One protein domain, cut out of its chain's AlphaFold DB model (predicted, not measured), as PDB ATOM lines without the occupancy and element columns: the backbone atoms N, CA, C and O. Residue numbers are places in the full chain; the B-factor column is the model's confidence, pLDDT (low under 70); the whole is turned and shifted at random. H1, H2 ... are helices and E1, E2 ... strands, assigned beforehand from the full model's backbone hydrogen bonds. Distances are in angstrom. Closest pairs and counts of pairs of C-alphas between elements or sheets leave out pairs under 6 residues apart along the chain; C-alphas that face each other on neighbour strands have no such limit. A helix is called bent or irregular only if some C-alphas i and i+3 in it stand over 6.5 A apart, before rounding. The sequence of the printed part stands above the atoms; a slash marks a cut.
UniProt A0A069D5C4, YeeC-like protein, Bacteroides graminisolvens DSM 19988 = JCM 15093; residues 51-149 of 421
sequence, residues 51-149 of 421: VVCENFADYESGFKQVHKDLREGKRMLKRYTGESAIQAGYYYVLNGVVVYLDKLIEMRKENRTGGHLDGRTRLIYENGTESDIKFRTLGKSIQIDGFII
ATOM      1  N   VAL A  51     -16.343   7.145   7.424       79.81
ATOM      2  CA  VAL A  51     -17.617   7.743   7.000       79.81
ATOM      3  C   VAL A  51     -17.823   7.441   5.518       79.81
ATOM      4  O   VAL A  51     -16.859   7.214   4.794       79.81
ATOM      5  N   VAL A  52     -19.067   7.370   5.049       83.06
ATOM      6  CA  VAL A  52     -19.351   7.204   3.614       83.06
ATOM      7  C   VAL A  52     -18.914   8.466   2.866       83.06
ATOM      8  O   VAL A  52     -19.224   9.573   3.294       83.06
ATOM      9  N   CYS A  53     -18.194   8.305   1.756       80.88
ATOM     10  CA  CYS A  53     -17.752   9.423   0.931       80.88
ATOM     11  C   CYS A  53     -18.844   9.787  -0.085       80.88
ATOM     12  O   CYS A  53     -19.099   9.037  -1.026       80.88
ATOM     13  N   GLU A  54     -19.474  10.950   0.082       80.12
ATOM     14  CA  GLU A  54     -20.556  11.407  -0.806       80.12
ATOM     15  C   GLU A  54     -20.077  11.660  -2.249       80.12
ATOM     16  O   GLU A  54     -20.818  11.419  -3.199       80.12
ATOM     17  N   ASN A  55     -18.809  12.048  -2.429       82.56
ATOM     18  CA  ASN A  55     -18.216  12.374  -3.735       82.56
ATOM     19  C   ASN A  55     -17.354  11.236  -4.310       82.56
ATOM     20  O   ASN A  55     -16.433  11.479  -5.087       82.56
ATOM     21  N   PHE A  56     -17.608   9.981  -3.929       83.88
ATOM     22  CA  PHE A  56     -16.776   8.853  -4.365       83.88
ATOM     23  C   PHE A  56     -16.749   8.650  -5.893       83.88
ATOM     24  O   PHE A  56     -15.750   8.167  -6.427       83.88
ATOM     25  N   ALA A  57     -17.804   9.068  -6.601       81.75
ATOM     26  CA  ALA A  57     -17.903   8.957  -8.058       81.75
ATOM     27  C   ALA A  57     -16.728   9.626  -8.800       81.75
ATOM     28  O   ALA A  57     -16.276   9.110  -9.822       81.75
ATOM     29  N   ASP A  58     -16.180  10.716  -8.252       83.06
ATOM     30  CA  ASP A  58     -15.045  11.431  -8.846       83.06
ATOM     31  C   ASP A  58     -13.735  10.626  -8.746       83.06
ATOM     32  O   ASP A  58     -12.847  10.759  -9.589       83.06
ATOM     33  N   TYR A  59     -13.618   9.753  -7.740       83.00
ATOM     34  CA  TYR A  59     -12.394   9.008  -7.426       83.00
ATOM     35  C   TYR A  59     -12.421   7.552  -7.916       83.00
ATOM     36  O   TYR A  59     -11.366   6.942  -8.098       83.00
ATOM     37  N   GLU A  60     -13.606   6.984  -8.170       83.88
ATOM     38  CA  GLU A  60     -13.781   5.584  -8.585       83.88
ATOM     39  C   GLU A  60     -12.986   5.241  -9.859       83.88
ATOM     40  O   GLU A  60     -12.354   4.182  -9.953       83.88
ATOM     41  N   SER A  61     -12.985   6.151 -10.837       85.69
ATOM     42  CA  SER A  61     -12.241   5.984 -12.092       85.69
ATOM     43  C   SER A  61     -10.728   5.882 -11.855       85.69
ATOM     44  O   SER A  61     -10.068   5.027 -12.451       85.69
ATOM     45  N   GLY A  62     -10.196   6.676 -10.920       84.75
ATOM     46  CA  GLY A  62      -8.792   6.662 -10.520       84.75
ATOM     47  C   GLY A  62      -8.372   5.326  -9.910       84.75
ATOM     48  O   GLY A  62      -7.382   4.740 -10.342       84.75
ATOM     49  N   PHE A  63      -9.159   4.780  -8.975       87.62
ATOM     50  CA  PHE A  63      -8.862   3.473  -8.375       87.62
ATOM     51  C   PHE A  63      -8.863   2.341  -9.411       87.62
ATOM     52  O   PHE A  63      -7.963   1.498  -9.403       87.62
ATOM     53  N   LYS A  64      -9.823   2.338 -10.348       86.62
ATOM     54  CA  LYS A  64      -9.863   1.351 -11.444       86.62
ATOM     55  C   LYS A  64      -8.615   1.430 -12.323       86.62
ATOM     56  O   LYS A  64      -8.064   0.383 -12.675       86.62
ATOM     57  N   GLN A  65      -8.157   2.641 -12.641       86.38
ATOM     58  CA  GLN A  65      -6.935   2.841 -13.416       86.38
ATOM     59  C   GLN A  65      -5.700   2.363 -12.646       86.38
ATOM     60  O   GLN A  65      -4.895   1.631 -13.202       86.38
ATOM     61  N   VAL A  66      -5.582   2.672 -11.352       86.38
ATOM     62  CA  VAL A  66      -4.448   2.220 -10.527       86.38
ATOM     63  C   VAL A  66      -4.362   0.695 -10.463       86.38
ATOM     64  O   VAL A  66      -3.280   0.137 -10.624       86.38
ATOM     65  N   HIS A  67      -5.491   0.001 -10.287       85.44
ATOM     66  CA  HIS A  67      -5.531  -1.468 -10.325       85.44
ATOM     67  C   HIS A  67      -5.153  -2.036 -11.693       85.44
ATOM     68  O   HIS A  67      -4.533  -3.096 -11.779       85.44
ATOM     69  N   LYS A  68      -5.527  -1.351 -12.777       86.12
ATOM     70  CA  LYS A  68      -5.109  -1.714 -14.132       86.12
ATOM     71  C   LYS A  68      -3.598  -1.528 -14.299       86.12
ATOM     72  O   LYS A  68      -2.924  -2.491 -14.646       86.12
ATOM     73  N   ASP A  69      -3.067  -0.362 -13.945       84.81
ATOM     74  CA  ASP A  69      -1.643  -0.031 -14.042       84.81
ATOM     75  C   ASP A  69      -0.759  -0.968 -13.204       84.81
ATOM     76  O   ASP A  69       0.345  -1.319 -13.614       84.81
ATOM     77  N   LEU A  70      -1.234  -1.380 -12.025       84.81
ATOM     78  CA  LEU A  70      -0.545  -2.336 -11.158       84.81
ATOM     79  C   LEU A  70      -0.447  -3.727 -11.800       84.81
ATOM     80  O   LEU A  70       0.609  -4.350 -11.733       84.81
ATOM     81  N   ARG A  71      -1.517  -4.197 -12.460       83.75
ATOM     82  CA  ARG A  71      -1.522  -5.475 -13.205       83.75
ATOM     83  C   ARG A  71      -0.709  -5.417 -14.492       83.75
ATOM     84  O   ARG A  71      -0.154  -6.427 -14.910       83.75
ATOM     85  N   GLU A  72      -0.648  -4.245 -15.111       81.75
ATOM     86  CA  GLU A  72       0.190  -3.985 -16.282       81.75
ATOM     87  C   GLU A  72       1.667  -3.775 -15.906       81.75
ATOM     88  O   GLU A  72       2.511  -3.680 -16.786       81.75
ATOM     89  N   GLY A  73       2.005  -3.688 -14.613       74.00
ATOM     90  CA  GLY A  73       3.373  -3.427 -14.152       74.00
ATOM     91  C   GLY A  73       3.853  -1.982 -14.359       74.00
ATOM     92  O   GLY A  73       5.019  -1.686 -14.098       74.00
ATOM     93  N   LYS A  74       2.966  -1.066 -14.779       80.25
ATOM     94  CA  LYS A  74       3.232   0.379 -14.955       80.25
ATOM     95  C   LYS A  74       3.400   1.112 -13.630       80.25
ATOM     96  O   LYS A  74       4.087   2.131 -13.552       80.25
ATOM     97  N   ARG A  75       2.747   0.606 -12.584       83.31
ATOM     98  CA  ARG A  75       2.929   1.030 -11.193       83.31
ATOM     99  C   ARG A  75       3.451  -0.141 -10.380       83.31
ATOM    100  O   ARG A  75       3.162  -1.297 -10.673       83.31
ATOM    101  N   MET A  76       4.211   0.163  -9.339       82.44
ATOM    102  CA  MET A  76       4.840  -0.830  -8.476       82.44
ATOM    103  C   MET A  76       4.570  -0.493  -7.015       82.44
ATOM    104  O   MET A  76       4.293   0.657  -6.663       82.44
ATOM    105  N   LEU A  77       4.687  -1.493  -6.148       85.81
ATOM    106  CA  LEU A  77       4.650  -1.286  -4.709       85.81
ATOM    107  C   LEU A  77       6.050  -0.989  -4.189       85.81
ATOM    108  O   LEU A  77       7.013  -1.695  -4.483       85.81
ATOM    109  N   LYS A  78       6.165   0.048  -3.372       83.31
ATOM    110  CA  LYS A  78       7.387   0.404  -2.662       83.31
ATOM    111  C   LYS A  78       7.130   0.369  -1.161       83.31
ATOM    112  O   LYS A  78       6.070   0.787  -0.694       83.31
ATOM    113  N   ARG A  79       8.110  -0.103  -0.389       79.88
ATOM    114  CA  ARG A  79       8.047  -0.025   1.073       79.88
ATOM    115  C   ARG A  79       8.149   1.415   1.572       79.88
ATOM    116  O   ARG A  79       8.696   2.301   0.918       79.88
ATOM    117  N   TYR A  80       7.575   1.636   2.747       79.19
ATOM    118  CA  TYR A  80       7.565   2.934   3.399       79.19
ATOM    119  C   TYR A  80       8.967   3.341   3.867       79.19
ATOM    120  O   TYR A  80       9.511   2.757   4.801       79.19
ATOM    121  N   THR A  81       9.535   4.376   3.241       65.06
ATOM    122  CA  THR A  81      10.893   4.867   3.545       65.06
ATOM    123  C   THR A  81      10.918   5.996   4.602       65.06
ATOM    124  O   THR A  81      11.998   6.467   4.961       65.06
ATOM    125  N   GLY A  82       9.760   6.447   5.111       70.44
ATOM    126  CA  GLY A  82       9.641   7.493   6.143       70.44
ATOM    127  C   GLY A  82       8.608   8.586   5.833       70.44
ATOM    128  O   GLY A  82       7.943   8.553   4.801       70.44
ATOM    129  N   GLU A  83       8.490   9.580   6.727       66.88
ATOM    130  CA  GLU A  83       7.446  10.629   6.678       66.88
ATOM    131  C   GLU A  83       7.470  11.456   5.380       66.88
ATOM    132  O   GLU A  83       6.421  11.876   4.899       66.88
ATOM    133  N   SER A  84       8.641  11.639   4.756       65.25
ATOM    134  CA  SER A  84       8.788  12.366   3.485       65.25
ATOM    135  C   SER A  84       8.177  11.651   2.274       65.25
ATOM    136  O   SER A  84       8.063  12.248   1.206       65.25
ATOM    137  N   ALA A  85       7.828  10.369   2.418       68.12
ATOM    138  CA  ALA A  85       7.217   9.568   1.363       68.12
ATOM    139  C   ALA A  85       5.676   9.672   1.344       68.12
ATOM    140  O   ALA A  85       5.036   9.137   0.437       68.12
ATOM    141  N   ILE A  86       5.076  10.352   2.331       79.19
ATOM    142  CA  ILE A  86       3.635  10.620   2.375       79.19
ATOM    143  C   ILE A  86       3.362  11.979   1.729       79.19
ATOM    144  O   ILE A  86       3.803  13.010   2.237       79.19
ATOM    145  N   GLN A  87       2.634  11.985   0.618       78.12
ATOM    146  CA  GLN A  87       2.357  13.166  -0.190       78.12
ATOM    147  C   GLN A  87       0.898  13.156  -0.648       78.12
ATOM    148  O   GLN A  87       0.356  12.115  -1.016       78.12
ATOM    149  N   ALA A  88       0.247  14.321  -0.609       82.50
ATOM    150  CA  ALA A  88      -1.108  14.465  -1.138       82.50
ATOM    151  C   ALA A  88      -1.122  14.192  -2.651       82.50
ATOM    152  O   ALA A  88      -0.186  14.570  -3.350       82.50
ATOM    153  N   GLY A  89      -2.171  13.533  -3.139       80.25
ATOM    154  CA  GLY A  89      -2.301  13.094  -4.530       80.25
ATOM    155  C   GLY A  89      -1.764  11.688  -4.821       80.25
ATOM    156  O   GLY A  89      -1.913  11.206  -5.941       80.25
ATOM    157  N   TYR A  90      -1.164  11.008  -3.838       83.69
ATOM    158  CA  TYR A  90      -0.593   9.670  -4.014       83.69
ATOM    159  C   TYR A  90      -1.518   8.568  -3.491       83.69
ATOM    160  O   TYR A  90      -2.380   8.790  -2.632       83.69
ATOM    161  N   TYR A  91      -1.294   7.359  -4.008       87.12
ATOM    162  CA  TYR A  91      -2.004   6.149  -3.609       87.12
ATOM    163  C   TYR A  91      -1.143   5.287  -2.684       87.12
ATOM    164  O   TYR A  91       0.067   5.131  -2.873       87.12
ATOM    165  N   TYR A  92      -1.791   4.683  -1.698       88.56
ATOM    166  CA  TYR A  92      -1.174   3.810  -0.710       88.56
ATOM    167  C   TYR A  92      -2.005   2.541  -0.555       88.56
ATOM    168  O   TYR A  92      -3.192   2.519  -0.861       88.56
ATOM    169  N   VAL A  93      -1.389   1.481  -0.054       87.00
ATOM    170  CA  VAL A  93      -2.068   0.247   0.337       87.00
ATOM    171  C   VAL A  93      -2.038   0.184   1.853       87.00
ATOM    172  O   VAL A  93      -0.961   0.232   2.446       87.00
ATOM    173  N   LEU A  94      -3.207   0.079   2.477       84.56
ATOM    174  CA  LEU A  94      -3.373  -0.076   3.919       84.56
ATOM    175  C   LEU A  94      -4.203  -1.325   4.191       84.56
ATOM    176  O   LEU A  94      -5.355  -1.397   3.771       84.56
ATOM    177  N   ASN A  95      -3.640  -2.299   4.910       78.69
ATOM    178  CA  ASN A  95      -4.314  -3.564   5.235       78.69
ATOM    179  C   ASN A  95      -4.907  -4.258   3.989       78.69
ATOM    180  O   ASN A  95      -6.026  -4.764   4.028       78.69
ATOM    181  N   GLY A  96      -4.184  -4.217   2.865       75.50
ATOM    182  CA  GLY A  96      -4.621  -4.789   1.586       75.50
ATOM    183  C   GLY A  96      -5.642  -3.964   0.794       75.50
ATOM    184  O   GLY A  96      -6.007  -4.382  -0.297       75.50
ATOM    185  N   VAL A  97      -6.069  -2.803   1.301       85.00
ATOM    186  CA  VAL A  97      -7.035  -1.909   0.645       85.00
ATOM    187  C   VAL A  97      -6.311  -0.703   0.054       85.00
ATOM    188  O   VAL A  97      -5.477  -0.091   0.730       85.00
ATOM    189  N   VAL A  98      -6.628  -0.338  -1.190       88.12
ATOM    190  CA  VAL A  98      -6.060   0.861  -1.826       88.12
ATOM    191  C   VAL A  98      -6.734   2.117  -1.273       88.12
ATOM    192  O   VAL A  98      -7.961   2.217  -1.198       88.12
ATOM    193  N   VAL A  99      -5.917   3.095  -0.889       89.44
ATOM    194  CA  VAL A  99      -6.352   4.397  -0.384       89.44
ATOM    195  C   VAL A  99      -5.701   5.527  -1.166       89.44
ATOM    196  O   VAL A  99      -4.533   5.448  -1.548       89.44
ATOM    197  N   TYR A 100      -6.453   6.597  -1.376       88.75
ATOM    198  CA  TYR A 100      -6.001   7.835  -1.991       88.75
ATOM    199  C   TYR A 100      -5.910   8.933  -0.932       88.75
ATOM    200  O   TYR A 100      -6.848   9.143  -0.157       88.75
ATOM    201  N   LEU A 101      -4.777   9.633  -0.888       87.44
ATOM    202  CA  LEU A 101      -4.590  10.771   0.004       87.44
ATOM    203  C   LEU A 101      -5.007  12.060  -0.708       87.44
ATOM    204  O   LEU A 101      -4.233  12.616  -1.480       87.44
ATOM    205  N   ASP A 102      -6.213  12.552  -0.416       84.75
ATOM    206  CA  ASP A 102      -6.771  13.753  -1.052       84.75
ATOM    207  C   ASP A 102      -6.020  15.010  -0.601       84.75
ATOM    208  O   ASP A 102      -5.456  15.742  -1.416       84.75
ATOM    209  N   LYS A 103      -5.981  15.263   0.715       84.00
ATOM    210  CA  LYS A 103      -5.389  16.486   1.281       84.00
ATOM    211  C   LYS A 103      -4.723  16.250   2.632       84.00
ATOM    212  O   LYS A 103      -5.173  15.440   3.446       84.00
ATOM    213  N   LEU A 104      -3.673  17.029   2.877       81.00
ATOM    214  CA  LEU A 104      -3.026  17.184   4.177       81.00
ATOM    215  C   LEU A 104      -3.582  18.451   4.846       81.00
ATOM    216  O   LEU A 104      -3.467  19.545   4.297       81.00
ATOM    217  N   ILE A 105      -4.201  18.298   6.012       76.75
ATOM    218  CA  ILE A 105      -4.913  19.344   6.754       76.75
ATOM    219  C   ILE A 105      -4.096  19.708   8.000       76.75
ATOM    220  O   ILE A 105      -3.674  18.833   8.752       76.75
ATOM    221  N   GLU A 106      -3.889  21.007   8.237       65.12
ATOM    222  CA  GLU A 106      -3.265  21.541   9.463       65.12
ATOM    223  C   GLU A 106      -1.859  20.997   9.785       65.12
ATOM    224  O   GLU A 106      -1.520  20.773  10.945       65.12
ATOM    225  N   MET A 107      -1.001  20.831   8.773       67.00
ATOM    226  CA  MET A 107       0.383  20.389   8.984       67.00
ATOM    227  C   MET A 107       1.192  21.442   9.764       67.00
ATOM    228  O   MET A 107       1.489  22.523   9.253       67.00
ATOM    229  N   ARG A 108       1.582  21.129  11.002       65.56
ATOM    230  CA  ARG A 108       2.447  21.947  11.863       65.56
ATOM    231  C   ARG A 108       3.643  21.121  12.322       65.56
ATOM    232  O   ARG A 108       3.507  19.956  12.676       65.56
ATOM    233  N   LYS A 109       4.835  21.722  12.347       60.44
ATOM    234  CA  LYS A 109       6.001  21.094  12.986       60.44
ATOM    235  C   LYS A 109       5.865  21.247  14.495       60.44
ATOM    236  O   LYS A 109       5.843  22.366  15.005       60.44
ATOM    237  N   GLU A 110       5.745  20.135  15.209       57.00
ATOM    238  CA  GLU A 110       5.592  20.165  16.658       57.00
ATOM    239  C   GLU A 110       6.968  20.282  17.333       57.00
ATOM    240  O   GLU A 110       7.753  19.333  17.395       57.00
ATOM    241  N   ASN A 111       7.261  21.464  17.885       52.16
ATOM    242  CA  ASN A 111       8.550  21.766  18.523       52.16
ATOM    243  C   ASN A 111       8.810  20.967  19.820       52.16
ATOM    244  O   ASN A 111       9.936  20.955  20.309       52.16
ATOM    245  N   ARG A 112       7.796  20.299  20.394       55.25
ATOM    246  CA  ARG A 112       7.907  19.529  21.652       55.25
ATOM    247  C   ARG A 112       8.409  18.094  21.477       55.25
ATOM    248  O   ARG A 112       8.960  17.537  22.420       55.25
ATOM    249  N   THR A 113       8.255  17.505  20.296       52.44
ATOM    250  CA  THR A 113       8.725  16.148  19.974       52.44
ATOM    251  C   THR A 113       9.649  16.195  18.768       52.44
ATOM    252  O   THR A 113       9.313  15.686  17.708       52.44
ATOM    253  N   GLY A 114      10.798  16.862  18.893       51.66
ATOM    254  CA  GLY A 114      11.896  16.715  17.929       51.66
ATOM    255  C   GLY A 114      11.646  17.221  16.499       51.66
ATOM    256  O   GLY A 114      12.396  16.844  15.608       51.66
ATOM    257  N   GLY A 115      10.633  18.066  16.257       57.69
ATOM    258  CA  GLY A 115      10.407  18.702  14.948       57.69
ATOM    259  C   GLY A 115       9.610  17.875  13.928       57.69
ATOM    260  O   GLY A 115       9.606  18.224  12.745       57.69
ATOM    261  N   HIS A 116       8.932  16.812  14.369       60.31
ATOM    262  CA  HIS A 116       8.052  15.993  13.526       60.31
ATOM    263  C   HIS A 116       6.822  16.765  13.018       60.31
ATOM    264  O   HIS A 116       6.336  17.693  13.670       60.31
ATOM    265  N   LEU A 117       6.318  16.363  11.847       64.81
ATOM    266  CA  LEU A 117       5.104  16.912  11.239       64.81
ATOM    267  C   LEU A 117       3.863  16.308  11.916       64.81
ATOM    268  O   LEU A 117       3.687  15.089  11.934       64.81
ATOM    269  N   ASP A 118       3.003  17.164  12.464       69.62
ATOM    270  CA  ASP A 118       1.693  16.798  13.002       69.62
ATOM    271  C   ASP A 118       0.584  17.455  12.175       69.62
ATOM    272  O   ASP A 118       0.741  18.585  11.719       69.62
ATOM    273  N   GLY A 119      -0.514  16.739  11.943       78.69
ATOM    274  CA  GLY A 119      -1.611  17.176  11.077       78.69
ATOM    275  C   GLY A 119      -2.648  16.075  10.844       78.69
ATOM    276  O   GLY A 119      -2.440  14.909  11.208       78.69
ATOM    277  N   ARG A 120      -3.780  16.438  10.238       81.75
ATOM    278  CA  ARG A 120      -4.823  15.500   9.795       81.75
ATOM    279  C   ARG A 120      -4.689  15.204   8.308       81.75
ATOM    280  O   ARG A 120      -4.136  15.986   7.540       81.75
ATOM    281  N   THR A 121      -5.188  14.053   7.894       85.62
ATOM    282  CA  THR A 121      -5.186  13.621   6.495       85.62
ATOM    283  C   THR A 121      -6.604  13.306   6.083       85.62
ATOM    284  O   THR A 121      -7.336  12.777   6.905       85.62
ATOM    285  N   ARG A 122      -7.001  13.620   4.851       86.44
ATOM    286  CA  ARG A 122      -8.254  13.120   4.278       86.44
ATOM    287  C   ARG A 122      -7.928  11.951   3.360       86.44
ATOM    288  O   ARG A 122      -7.332  12.153   2.302       86.44
ATOM    289  N   LEU A 123      -8.279  10.745   3.793       87.25
ATOM    290  CA  LEU A 123      -8.081   9.516   3.034       87.25
ATOM    291  C   LEU A 123      -9.398   9.054   2.441       87.25
ATOM    292  O   LEU A 123     -10.400   9.008   3.147       87.25
ATOM    293  N   ILE A 124      -9.360   8.656   1.179       87.12
ATOM    294  CA  ILE A 124     -10.478   8.044   0.470       87.12
ATOM    295  C   ILE A 124     -10.095   6.592   0.209       87.12
ATOM    296  O   ILE A 124      -9.030   6.314  -0.336       87.12
ATOM    297  N   TYR A 125     -10.934   5.660   0.633       88.56
ATOM    298  CA  TYR A 125     -10.745   4.227   0.446       88.56
ATOM    299  C   TYR A 125     -11.468   3.770  -0.820       88.56
ATOM    300  O   TYR A 125     -12.545   4.270  -1.145       88.56
ATOM    301  N   GLU A 126     -10.931   2.752  -1.492       85.62
ATOM    302  CA  GLU A 126     -11.557   2.166  -2.688       85.62
ATOM    303  C   GLU A 126     -12.960   1.580  -2.441       85.62
ATOM    304  O   GLU A 126     -13.719   1.369  -3.379       85.62
ATOM    305  N   ASN A 127     -13.323   1.323  -1.180       84.88
ATOM    306  CA  ASN A 127     -14.642   0.822  -0.794       84.88
ATOM    307  C   ASN A 127     -15.692   1.934  -0.595       84.88
ATOM    308  O   ASN A 127     -16.745   1.673  -0.014       84.88
ATOM    309  N   GLY A 128     -15.400   3.172  -1.008       82.12
ATOM    310  CA  GLY A 128     -16.335   4.294  -0.909       82.12
ATOM    311  C   GLY A 128     -16.393   4.967   0.461       82.12
ATOM    312  O   GLY A 128     -17.279   5.786   0.697       82.12
ATOM    313  N   THR A 129     -15.474   4.644   1.374       86.19
ATOM    314  CA  THR A 129     -15.387   5.313   2.682       86.19
ATOM    315  C   THR A 129     -14.279   6.358   2.704       86.19
ATOM    316  O   THR A 129     -13.287   6.236   1.994       86.19
ATOM    317  N   GLU A 130     -14.424   7.387   3.528       88.50
ATOM    318  CA  GLU A 130     -13.369   8.337   3.851       88.50
ATOM    319  C   GLU A 130     -13.023   8.289   5.344       88.50
ATOM    320  O   GLU A 130     -13.838   7.907   6.186       88.50
ATOM    321  N   SER A 131     -11.781   8.629   5.681       86.06
ATOM    322  CA  SER A 131     -11.338   8.742   7.069       86.06
ATOM    323  C   SER A 131     -10.362   9.891   7.236       86.06
ATOM    324  O   SER A 131      -9.527  10.152   6.367       86.06
ATOM    325  N   ASP A 132     -10.449  10.552   8.385       84.94
ATOM    326  CA  ASP A 132      -9.662  11.725   8.728       84.94
ATOM    327  C   ASP A 132      -8.548  11.416   9.748       84.94
ATOM    328  O   ASP A 132      -8.386  12.074  10.783       84.94
ATOM    329  N   ILE A 133      -7.769  10.361   9.486       84.31
ATOM    330  CA  ILE A 133      -6.731   9.910  10.420       84.31
ATOM    331  C   ILE A 133      -5.592  10.930  10.547       84.31
ATOM    332  O   ILE A 133      -5.256  11.670   9.617       84.31
ATOM    333  N   LYS A 134      -4.937  10.945  11.714       82.75
ATOM    334  CA  LYS A 134      -3.725  11.751  11.925       82.75
ATOM    335  C   LYS A 134      -2.594  11.265  11.017       82.75
ATOM    336  O   LYS A 134      -2.390  10.057  10.879       82.75
ATOM    337  N   PHE A 135      -1.788  12.192  10.503       81.44
ATOM    338  CA  PHE A 135      -0.642  11.905   9.630       81.44
ATOM    339  C   PHE A 135       0.323  10.872  10.237       81.44
ATOM    340  O   PHE A 135       0.763   9.935   9.575       81.44
ATOM    341  N   ARG A 136       0.581  10.970  11.546       78.00
ATOM    342  CA  ARG A 136       1.433  10.015  12.274       78.00
ATOM    343  C   ARG A 136       0.826   8.616  12.361       78.00
ATOM    344  O   ARG A 136       1.560   7.630  12.364       78.00
ATOM    345  N   THR A 137      -0.498   8.522  12.461       81.00
ATOM    346  CA  THR A 137      -1.207   7.238  12.469       81.00
ATOM    347  C   THR A 137      -1.155   6.602  11.085       81.00
ATOM    348  O   THR A 137      -0.864   5.413  10.998       81.00
ATOM    349  N   LEU A 138      -1.329   7.394  10.019       82.44
ATOM    350  CA  LEU A 138      -1.131   6.942   8.640       82.44
ATOM    351  C   LEU A 138       0.280   6.375   8.452       82.44
ATOM    352  O   LEU A 138       0.421   5.218   8.079       82.44
ATOM    353  N   GLY A 139       1.320   7.144   8.792       80.62
ATOM    354  CA  GLY A 139       2.707   6.698   8.633       80.62
ATOM    355  C   GLY A 139       3.021   5.408   9.391       80.62
ATOM    356  O   GLY A 139       3.646   4.511   8.832       80.62
ATOM    357  N   LYS A 140       2.522   5.258  10.624       79.50
ATOM    358  CA  LYS A 140       2.655   4.000  11.379       79.50
ATOM    359  C   LYS A 140       1.884   2.847  10.741       79.50
ATOM    360  O   LYS A 140       2.403   1.740  10.696       79.50
ATOM    361  N   SER A 141       0.674   3.095  10.247       80.75
ATOM    362  CA  SER A 141      -0.136   2.068   9.590       80.75
ATOM    363  C   SER A 141       0.522   1.572   8.302       80.75
ATOM    364  O   SER A 141       0.520   0.370   8.060       80.75
ATOM    365  N   ILE A 142       1.122   2.472   7.510       83.00
ATOM    366  CA  ILE A 142       1.876   2.081   6.311       83.00
ATOM    367  C   ILE A 142       3.160   1.344   6.715       83.00
ATOM    368  O   ILE A 142       3.529   0.357   6.093       83.00
ATOM    369  N   GLN A 143       3.837   1.786   7.775       79.19
ATOM    370  CA  GLN A 143       5.065   1.141   8.239       79.19
ATOM    371  C   GLN A 143       4.852  -0.309   8.700       79.19
ATOM    372  O   GLN A 143       5.757  -1.121   8.529       79.19
ATOM    373  N   ILE A 144       3.701  -0.617   9.307       76.06
ATOM    374  CA  ILE A 144       3.390  -1.963   9.800       76.06
ATOM    375  C   ILE A 144       3.121  -2.905   8.620       76.06
ATOM    376  O   ILE A 144       3.892  -3.836   8.423       76.06
ATOM    377  N   ASP A 145       2.094  -2.618   7.811       72.69
ATOM    378  CA  ASP A 145       1.599  -3.542   6.773       72.69
ATOM    379  C   ASP A 145       1.187  -2.837   5.467       72.69
ATOM    380  O   ASP A 145       0.383  -3.354   4.687       72.69
ATOM    381  N   GLY A 146       1.692  -1.628   5.217       78.69
ATOM    382  CA  GLY A 146       1.322  -0.861   4.032       78.69
ATOM    383  C   GLY A 146       2.417  -0.702   2.988       78.69
ATOM    384  O   GLY A 146       3.616  -0.848   3.234       78.69
ATOM    385  N   PHE A 147       1.965  -0.346   1.790       83.62
ATOM    386  CA  PHE A 147       2.815  -0.072   0.639       83.62
ATOM    387  C   PHE A 147       2.494   1.296   0.051       83.62
ATOM    388  O   PHE A 147       1.374   1.792   0.142       83.62
ATOM    389  N   ILE A 148       3.490   1.907  -0.574       84.75
ATOM    390  CA  ILE A 148       3.334   3.105  -1.394       84.75
ATOM    391  C   ILE A 148       3.200   2.641  -2.841       84.75
ATOM    392  O   ILE A 148       4.034   1.863  -3.304       84.75
ATOM    393  N   ILE A 149       2.180   3.108  -3.555       82.88
ATOM    394  CA  ILE A 149       2.047   2.846  -4.990       82.88
ATOM    395  C   ILE A 149       2.850   3.921  -5.723       82.88
ATOM    396  O   ILE A 149       2.637   5.114  -5.510       82.88
TER     397      ILE A 149
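AT A GLANCE: This is residues 51 to 149 of the 421 residues of the protein "YeeC-like protein" of Bacteroides graminisolvens DSM 19988 = JCM 15093 (UniProt A0A069D5C4). What shape do the atoms make? A strongly twisted sheet of five strands has H1 over one face and H2 packed on the other, while the long, bent hairpin of E2 and E3 reaches with its turn to one end of the longest axis. What are its parts? The printed part has 99 residues, with two named helices and five named strands in the order H1 E1 E2 E3 E4 H2 E5; the sheet's order is E4 E3 E2 E1 E5, all antiparallel, and the class is mixed, helices and strands. How large is it? It is compact, with a radius of gyration of the C-alphas of 13.8 A and spans of 44 by 30 by 19 A.

IN THESE COORDINATES: Where does the first helix run? H1, residues 56 to 71, goes 22.7 A from C-alpha 56 at (-16.776, 8.853, -4.365). It is irregular, but only just: C-alphas 58 and 61 are 6.9 A apart. Where are the strands of the meander, each the antiparallel neighbour of the one before? E1 is residues 91 to 94, E2 residues 97 to 109 over 29.2 A, E3 residues 117 to 125 over 23.0 A, and E4 residues 129 to 131. E2 bends by 75 degrees at residue 106 and E3 by 54 degrees at residue 120. What follows? H2, residues 135 to 145, covers 15.9 A, and E5, residues 147 to 149, ends at C-alpha 149 at (2.047, 2.846, -4.990).

HOW THE PARTS SIT: How are the strands paired? N 125 and O 129 of E3 and E4 are 2.8 A apart, N 100 and O 124 of E2 and E3 2.8 A, N 99 and O 92 of E2 and E1 2.8 A, and N 93 and O 147 of E1 and E5 2.8 A, each within hydrogen-bond range. How do the helices stand to the sheet? They make three layers, helices on both faces of a sheet. H1 is on it at a height over the sheet of 9.3 A, its closest C-alphas to E2 being those of Phe 63 and Val 98, 7.6 A. H2 is on the opposite face, its closest C-alphas to E3 being those of Phe 135 and Arg 120, 5.5 A. Are the helix backbones in order? Every O i to N i+4 pair is within hydrogen-bond range in H2, and 10 of 12 are in H1.

THE WHOLE: How far does it reach? The two C-alphas farthest apart are those of Glu 72 and Arg 112, 45.3 A. Are there cuts or long links? The printed part has no cut, and the link from H1 to E1, with 19 residues, is long. Where is confidence low? The model's pLDDT is under 70 at residue 81, residues 83 to 85 and residues 106 to 118.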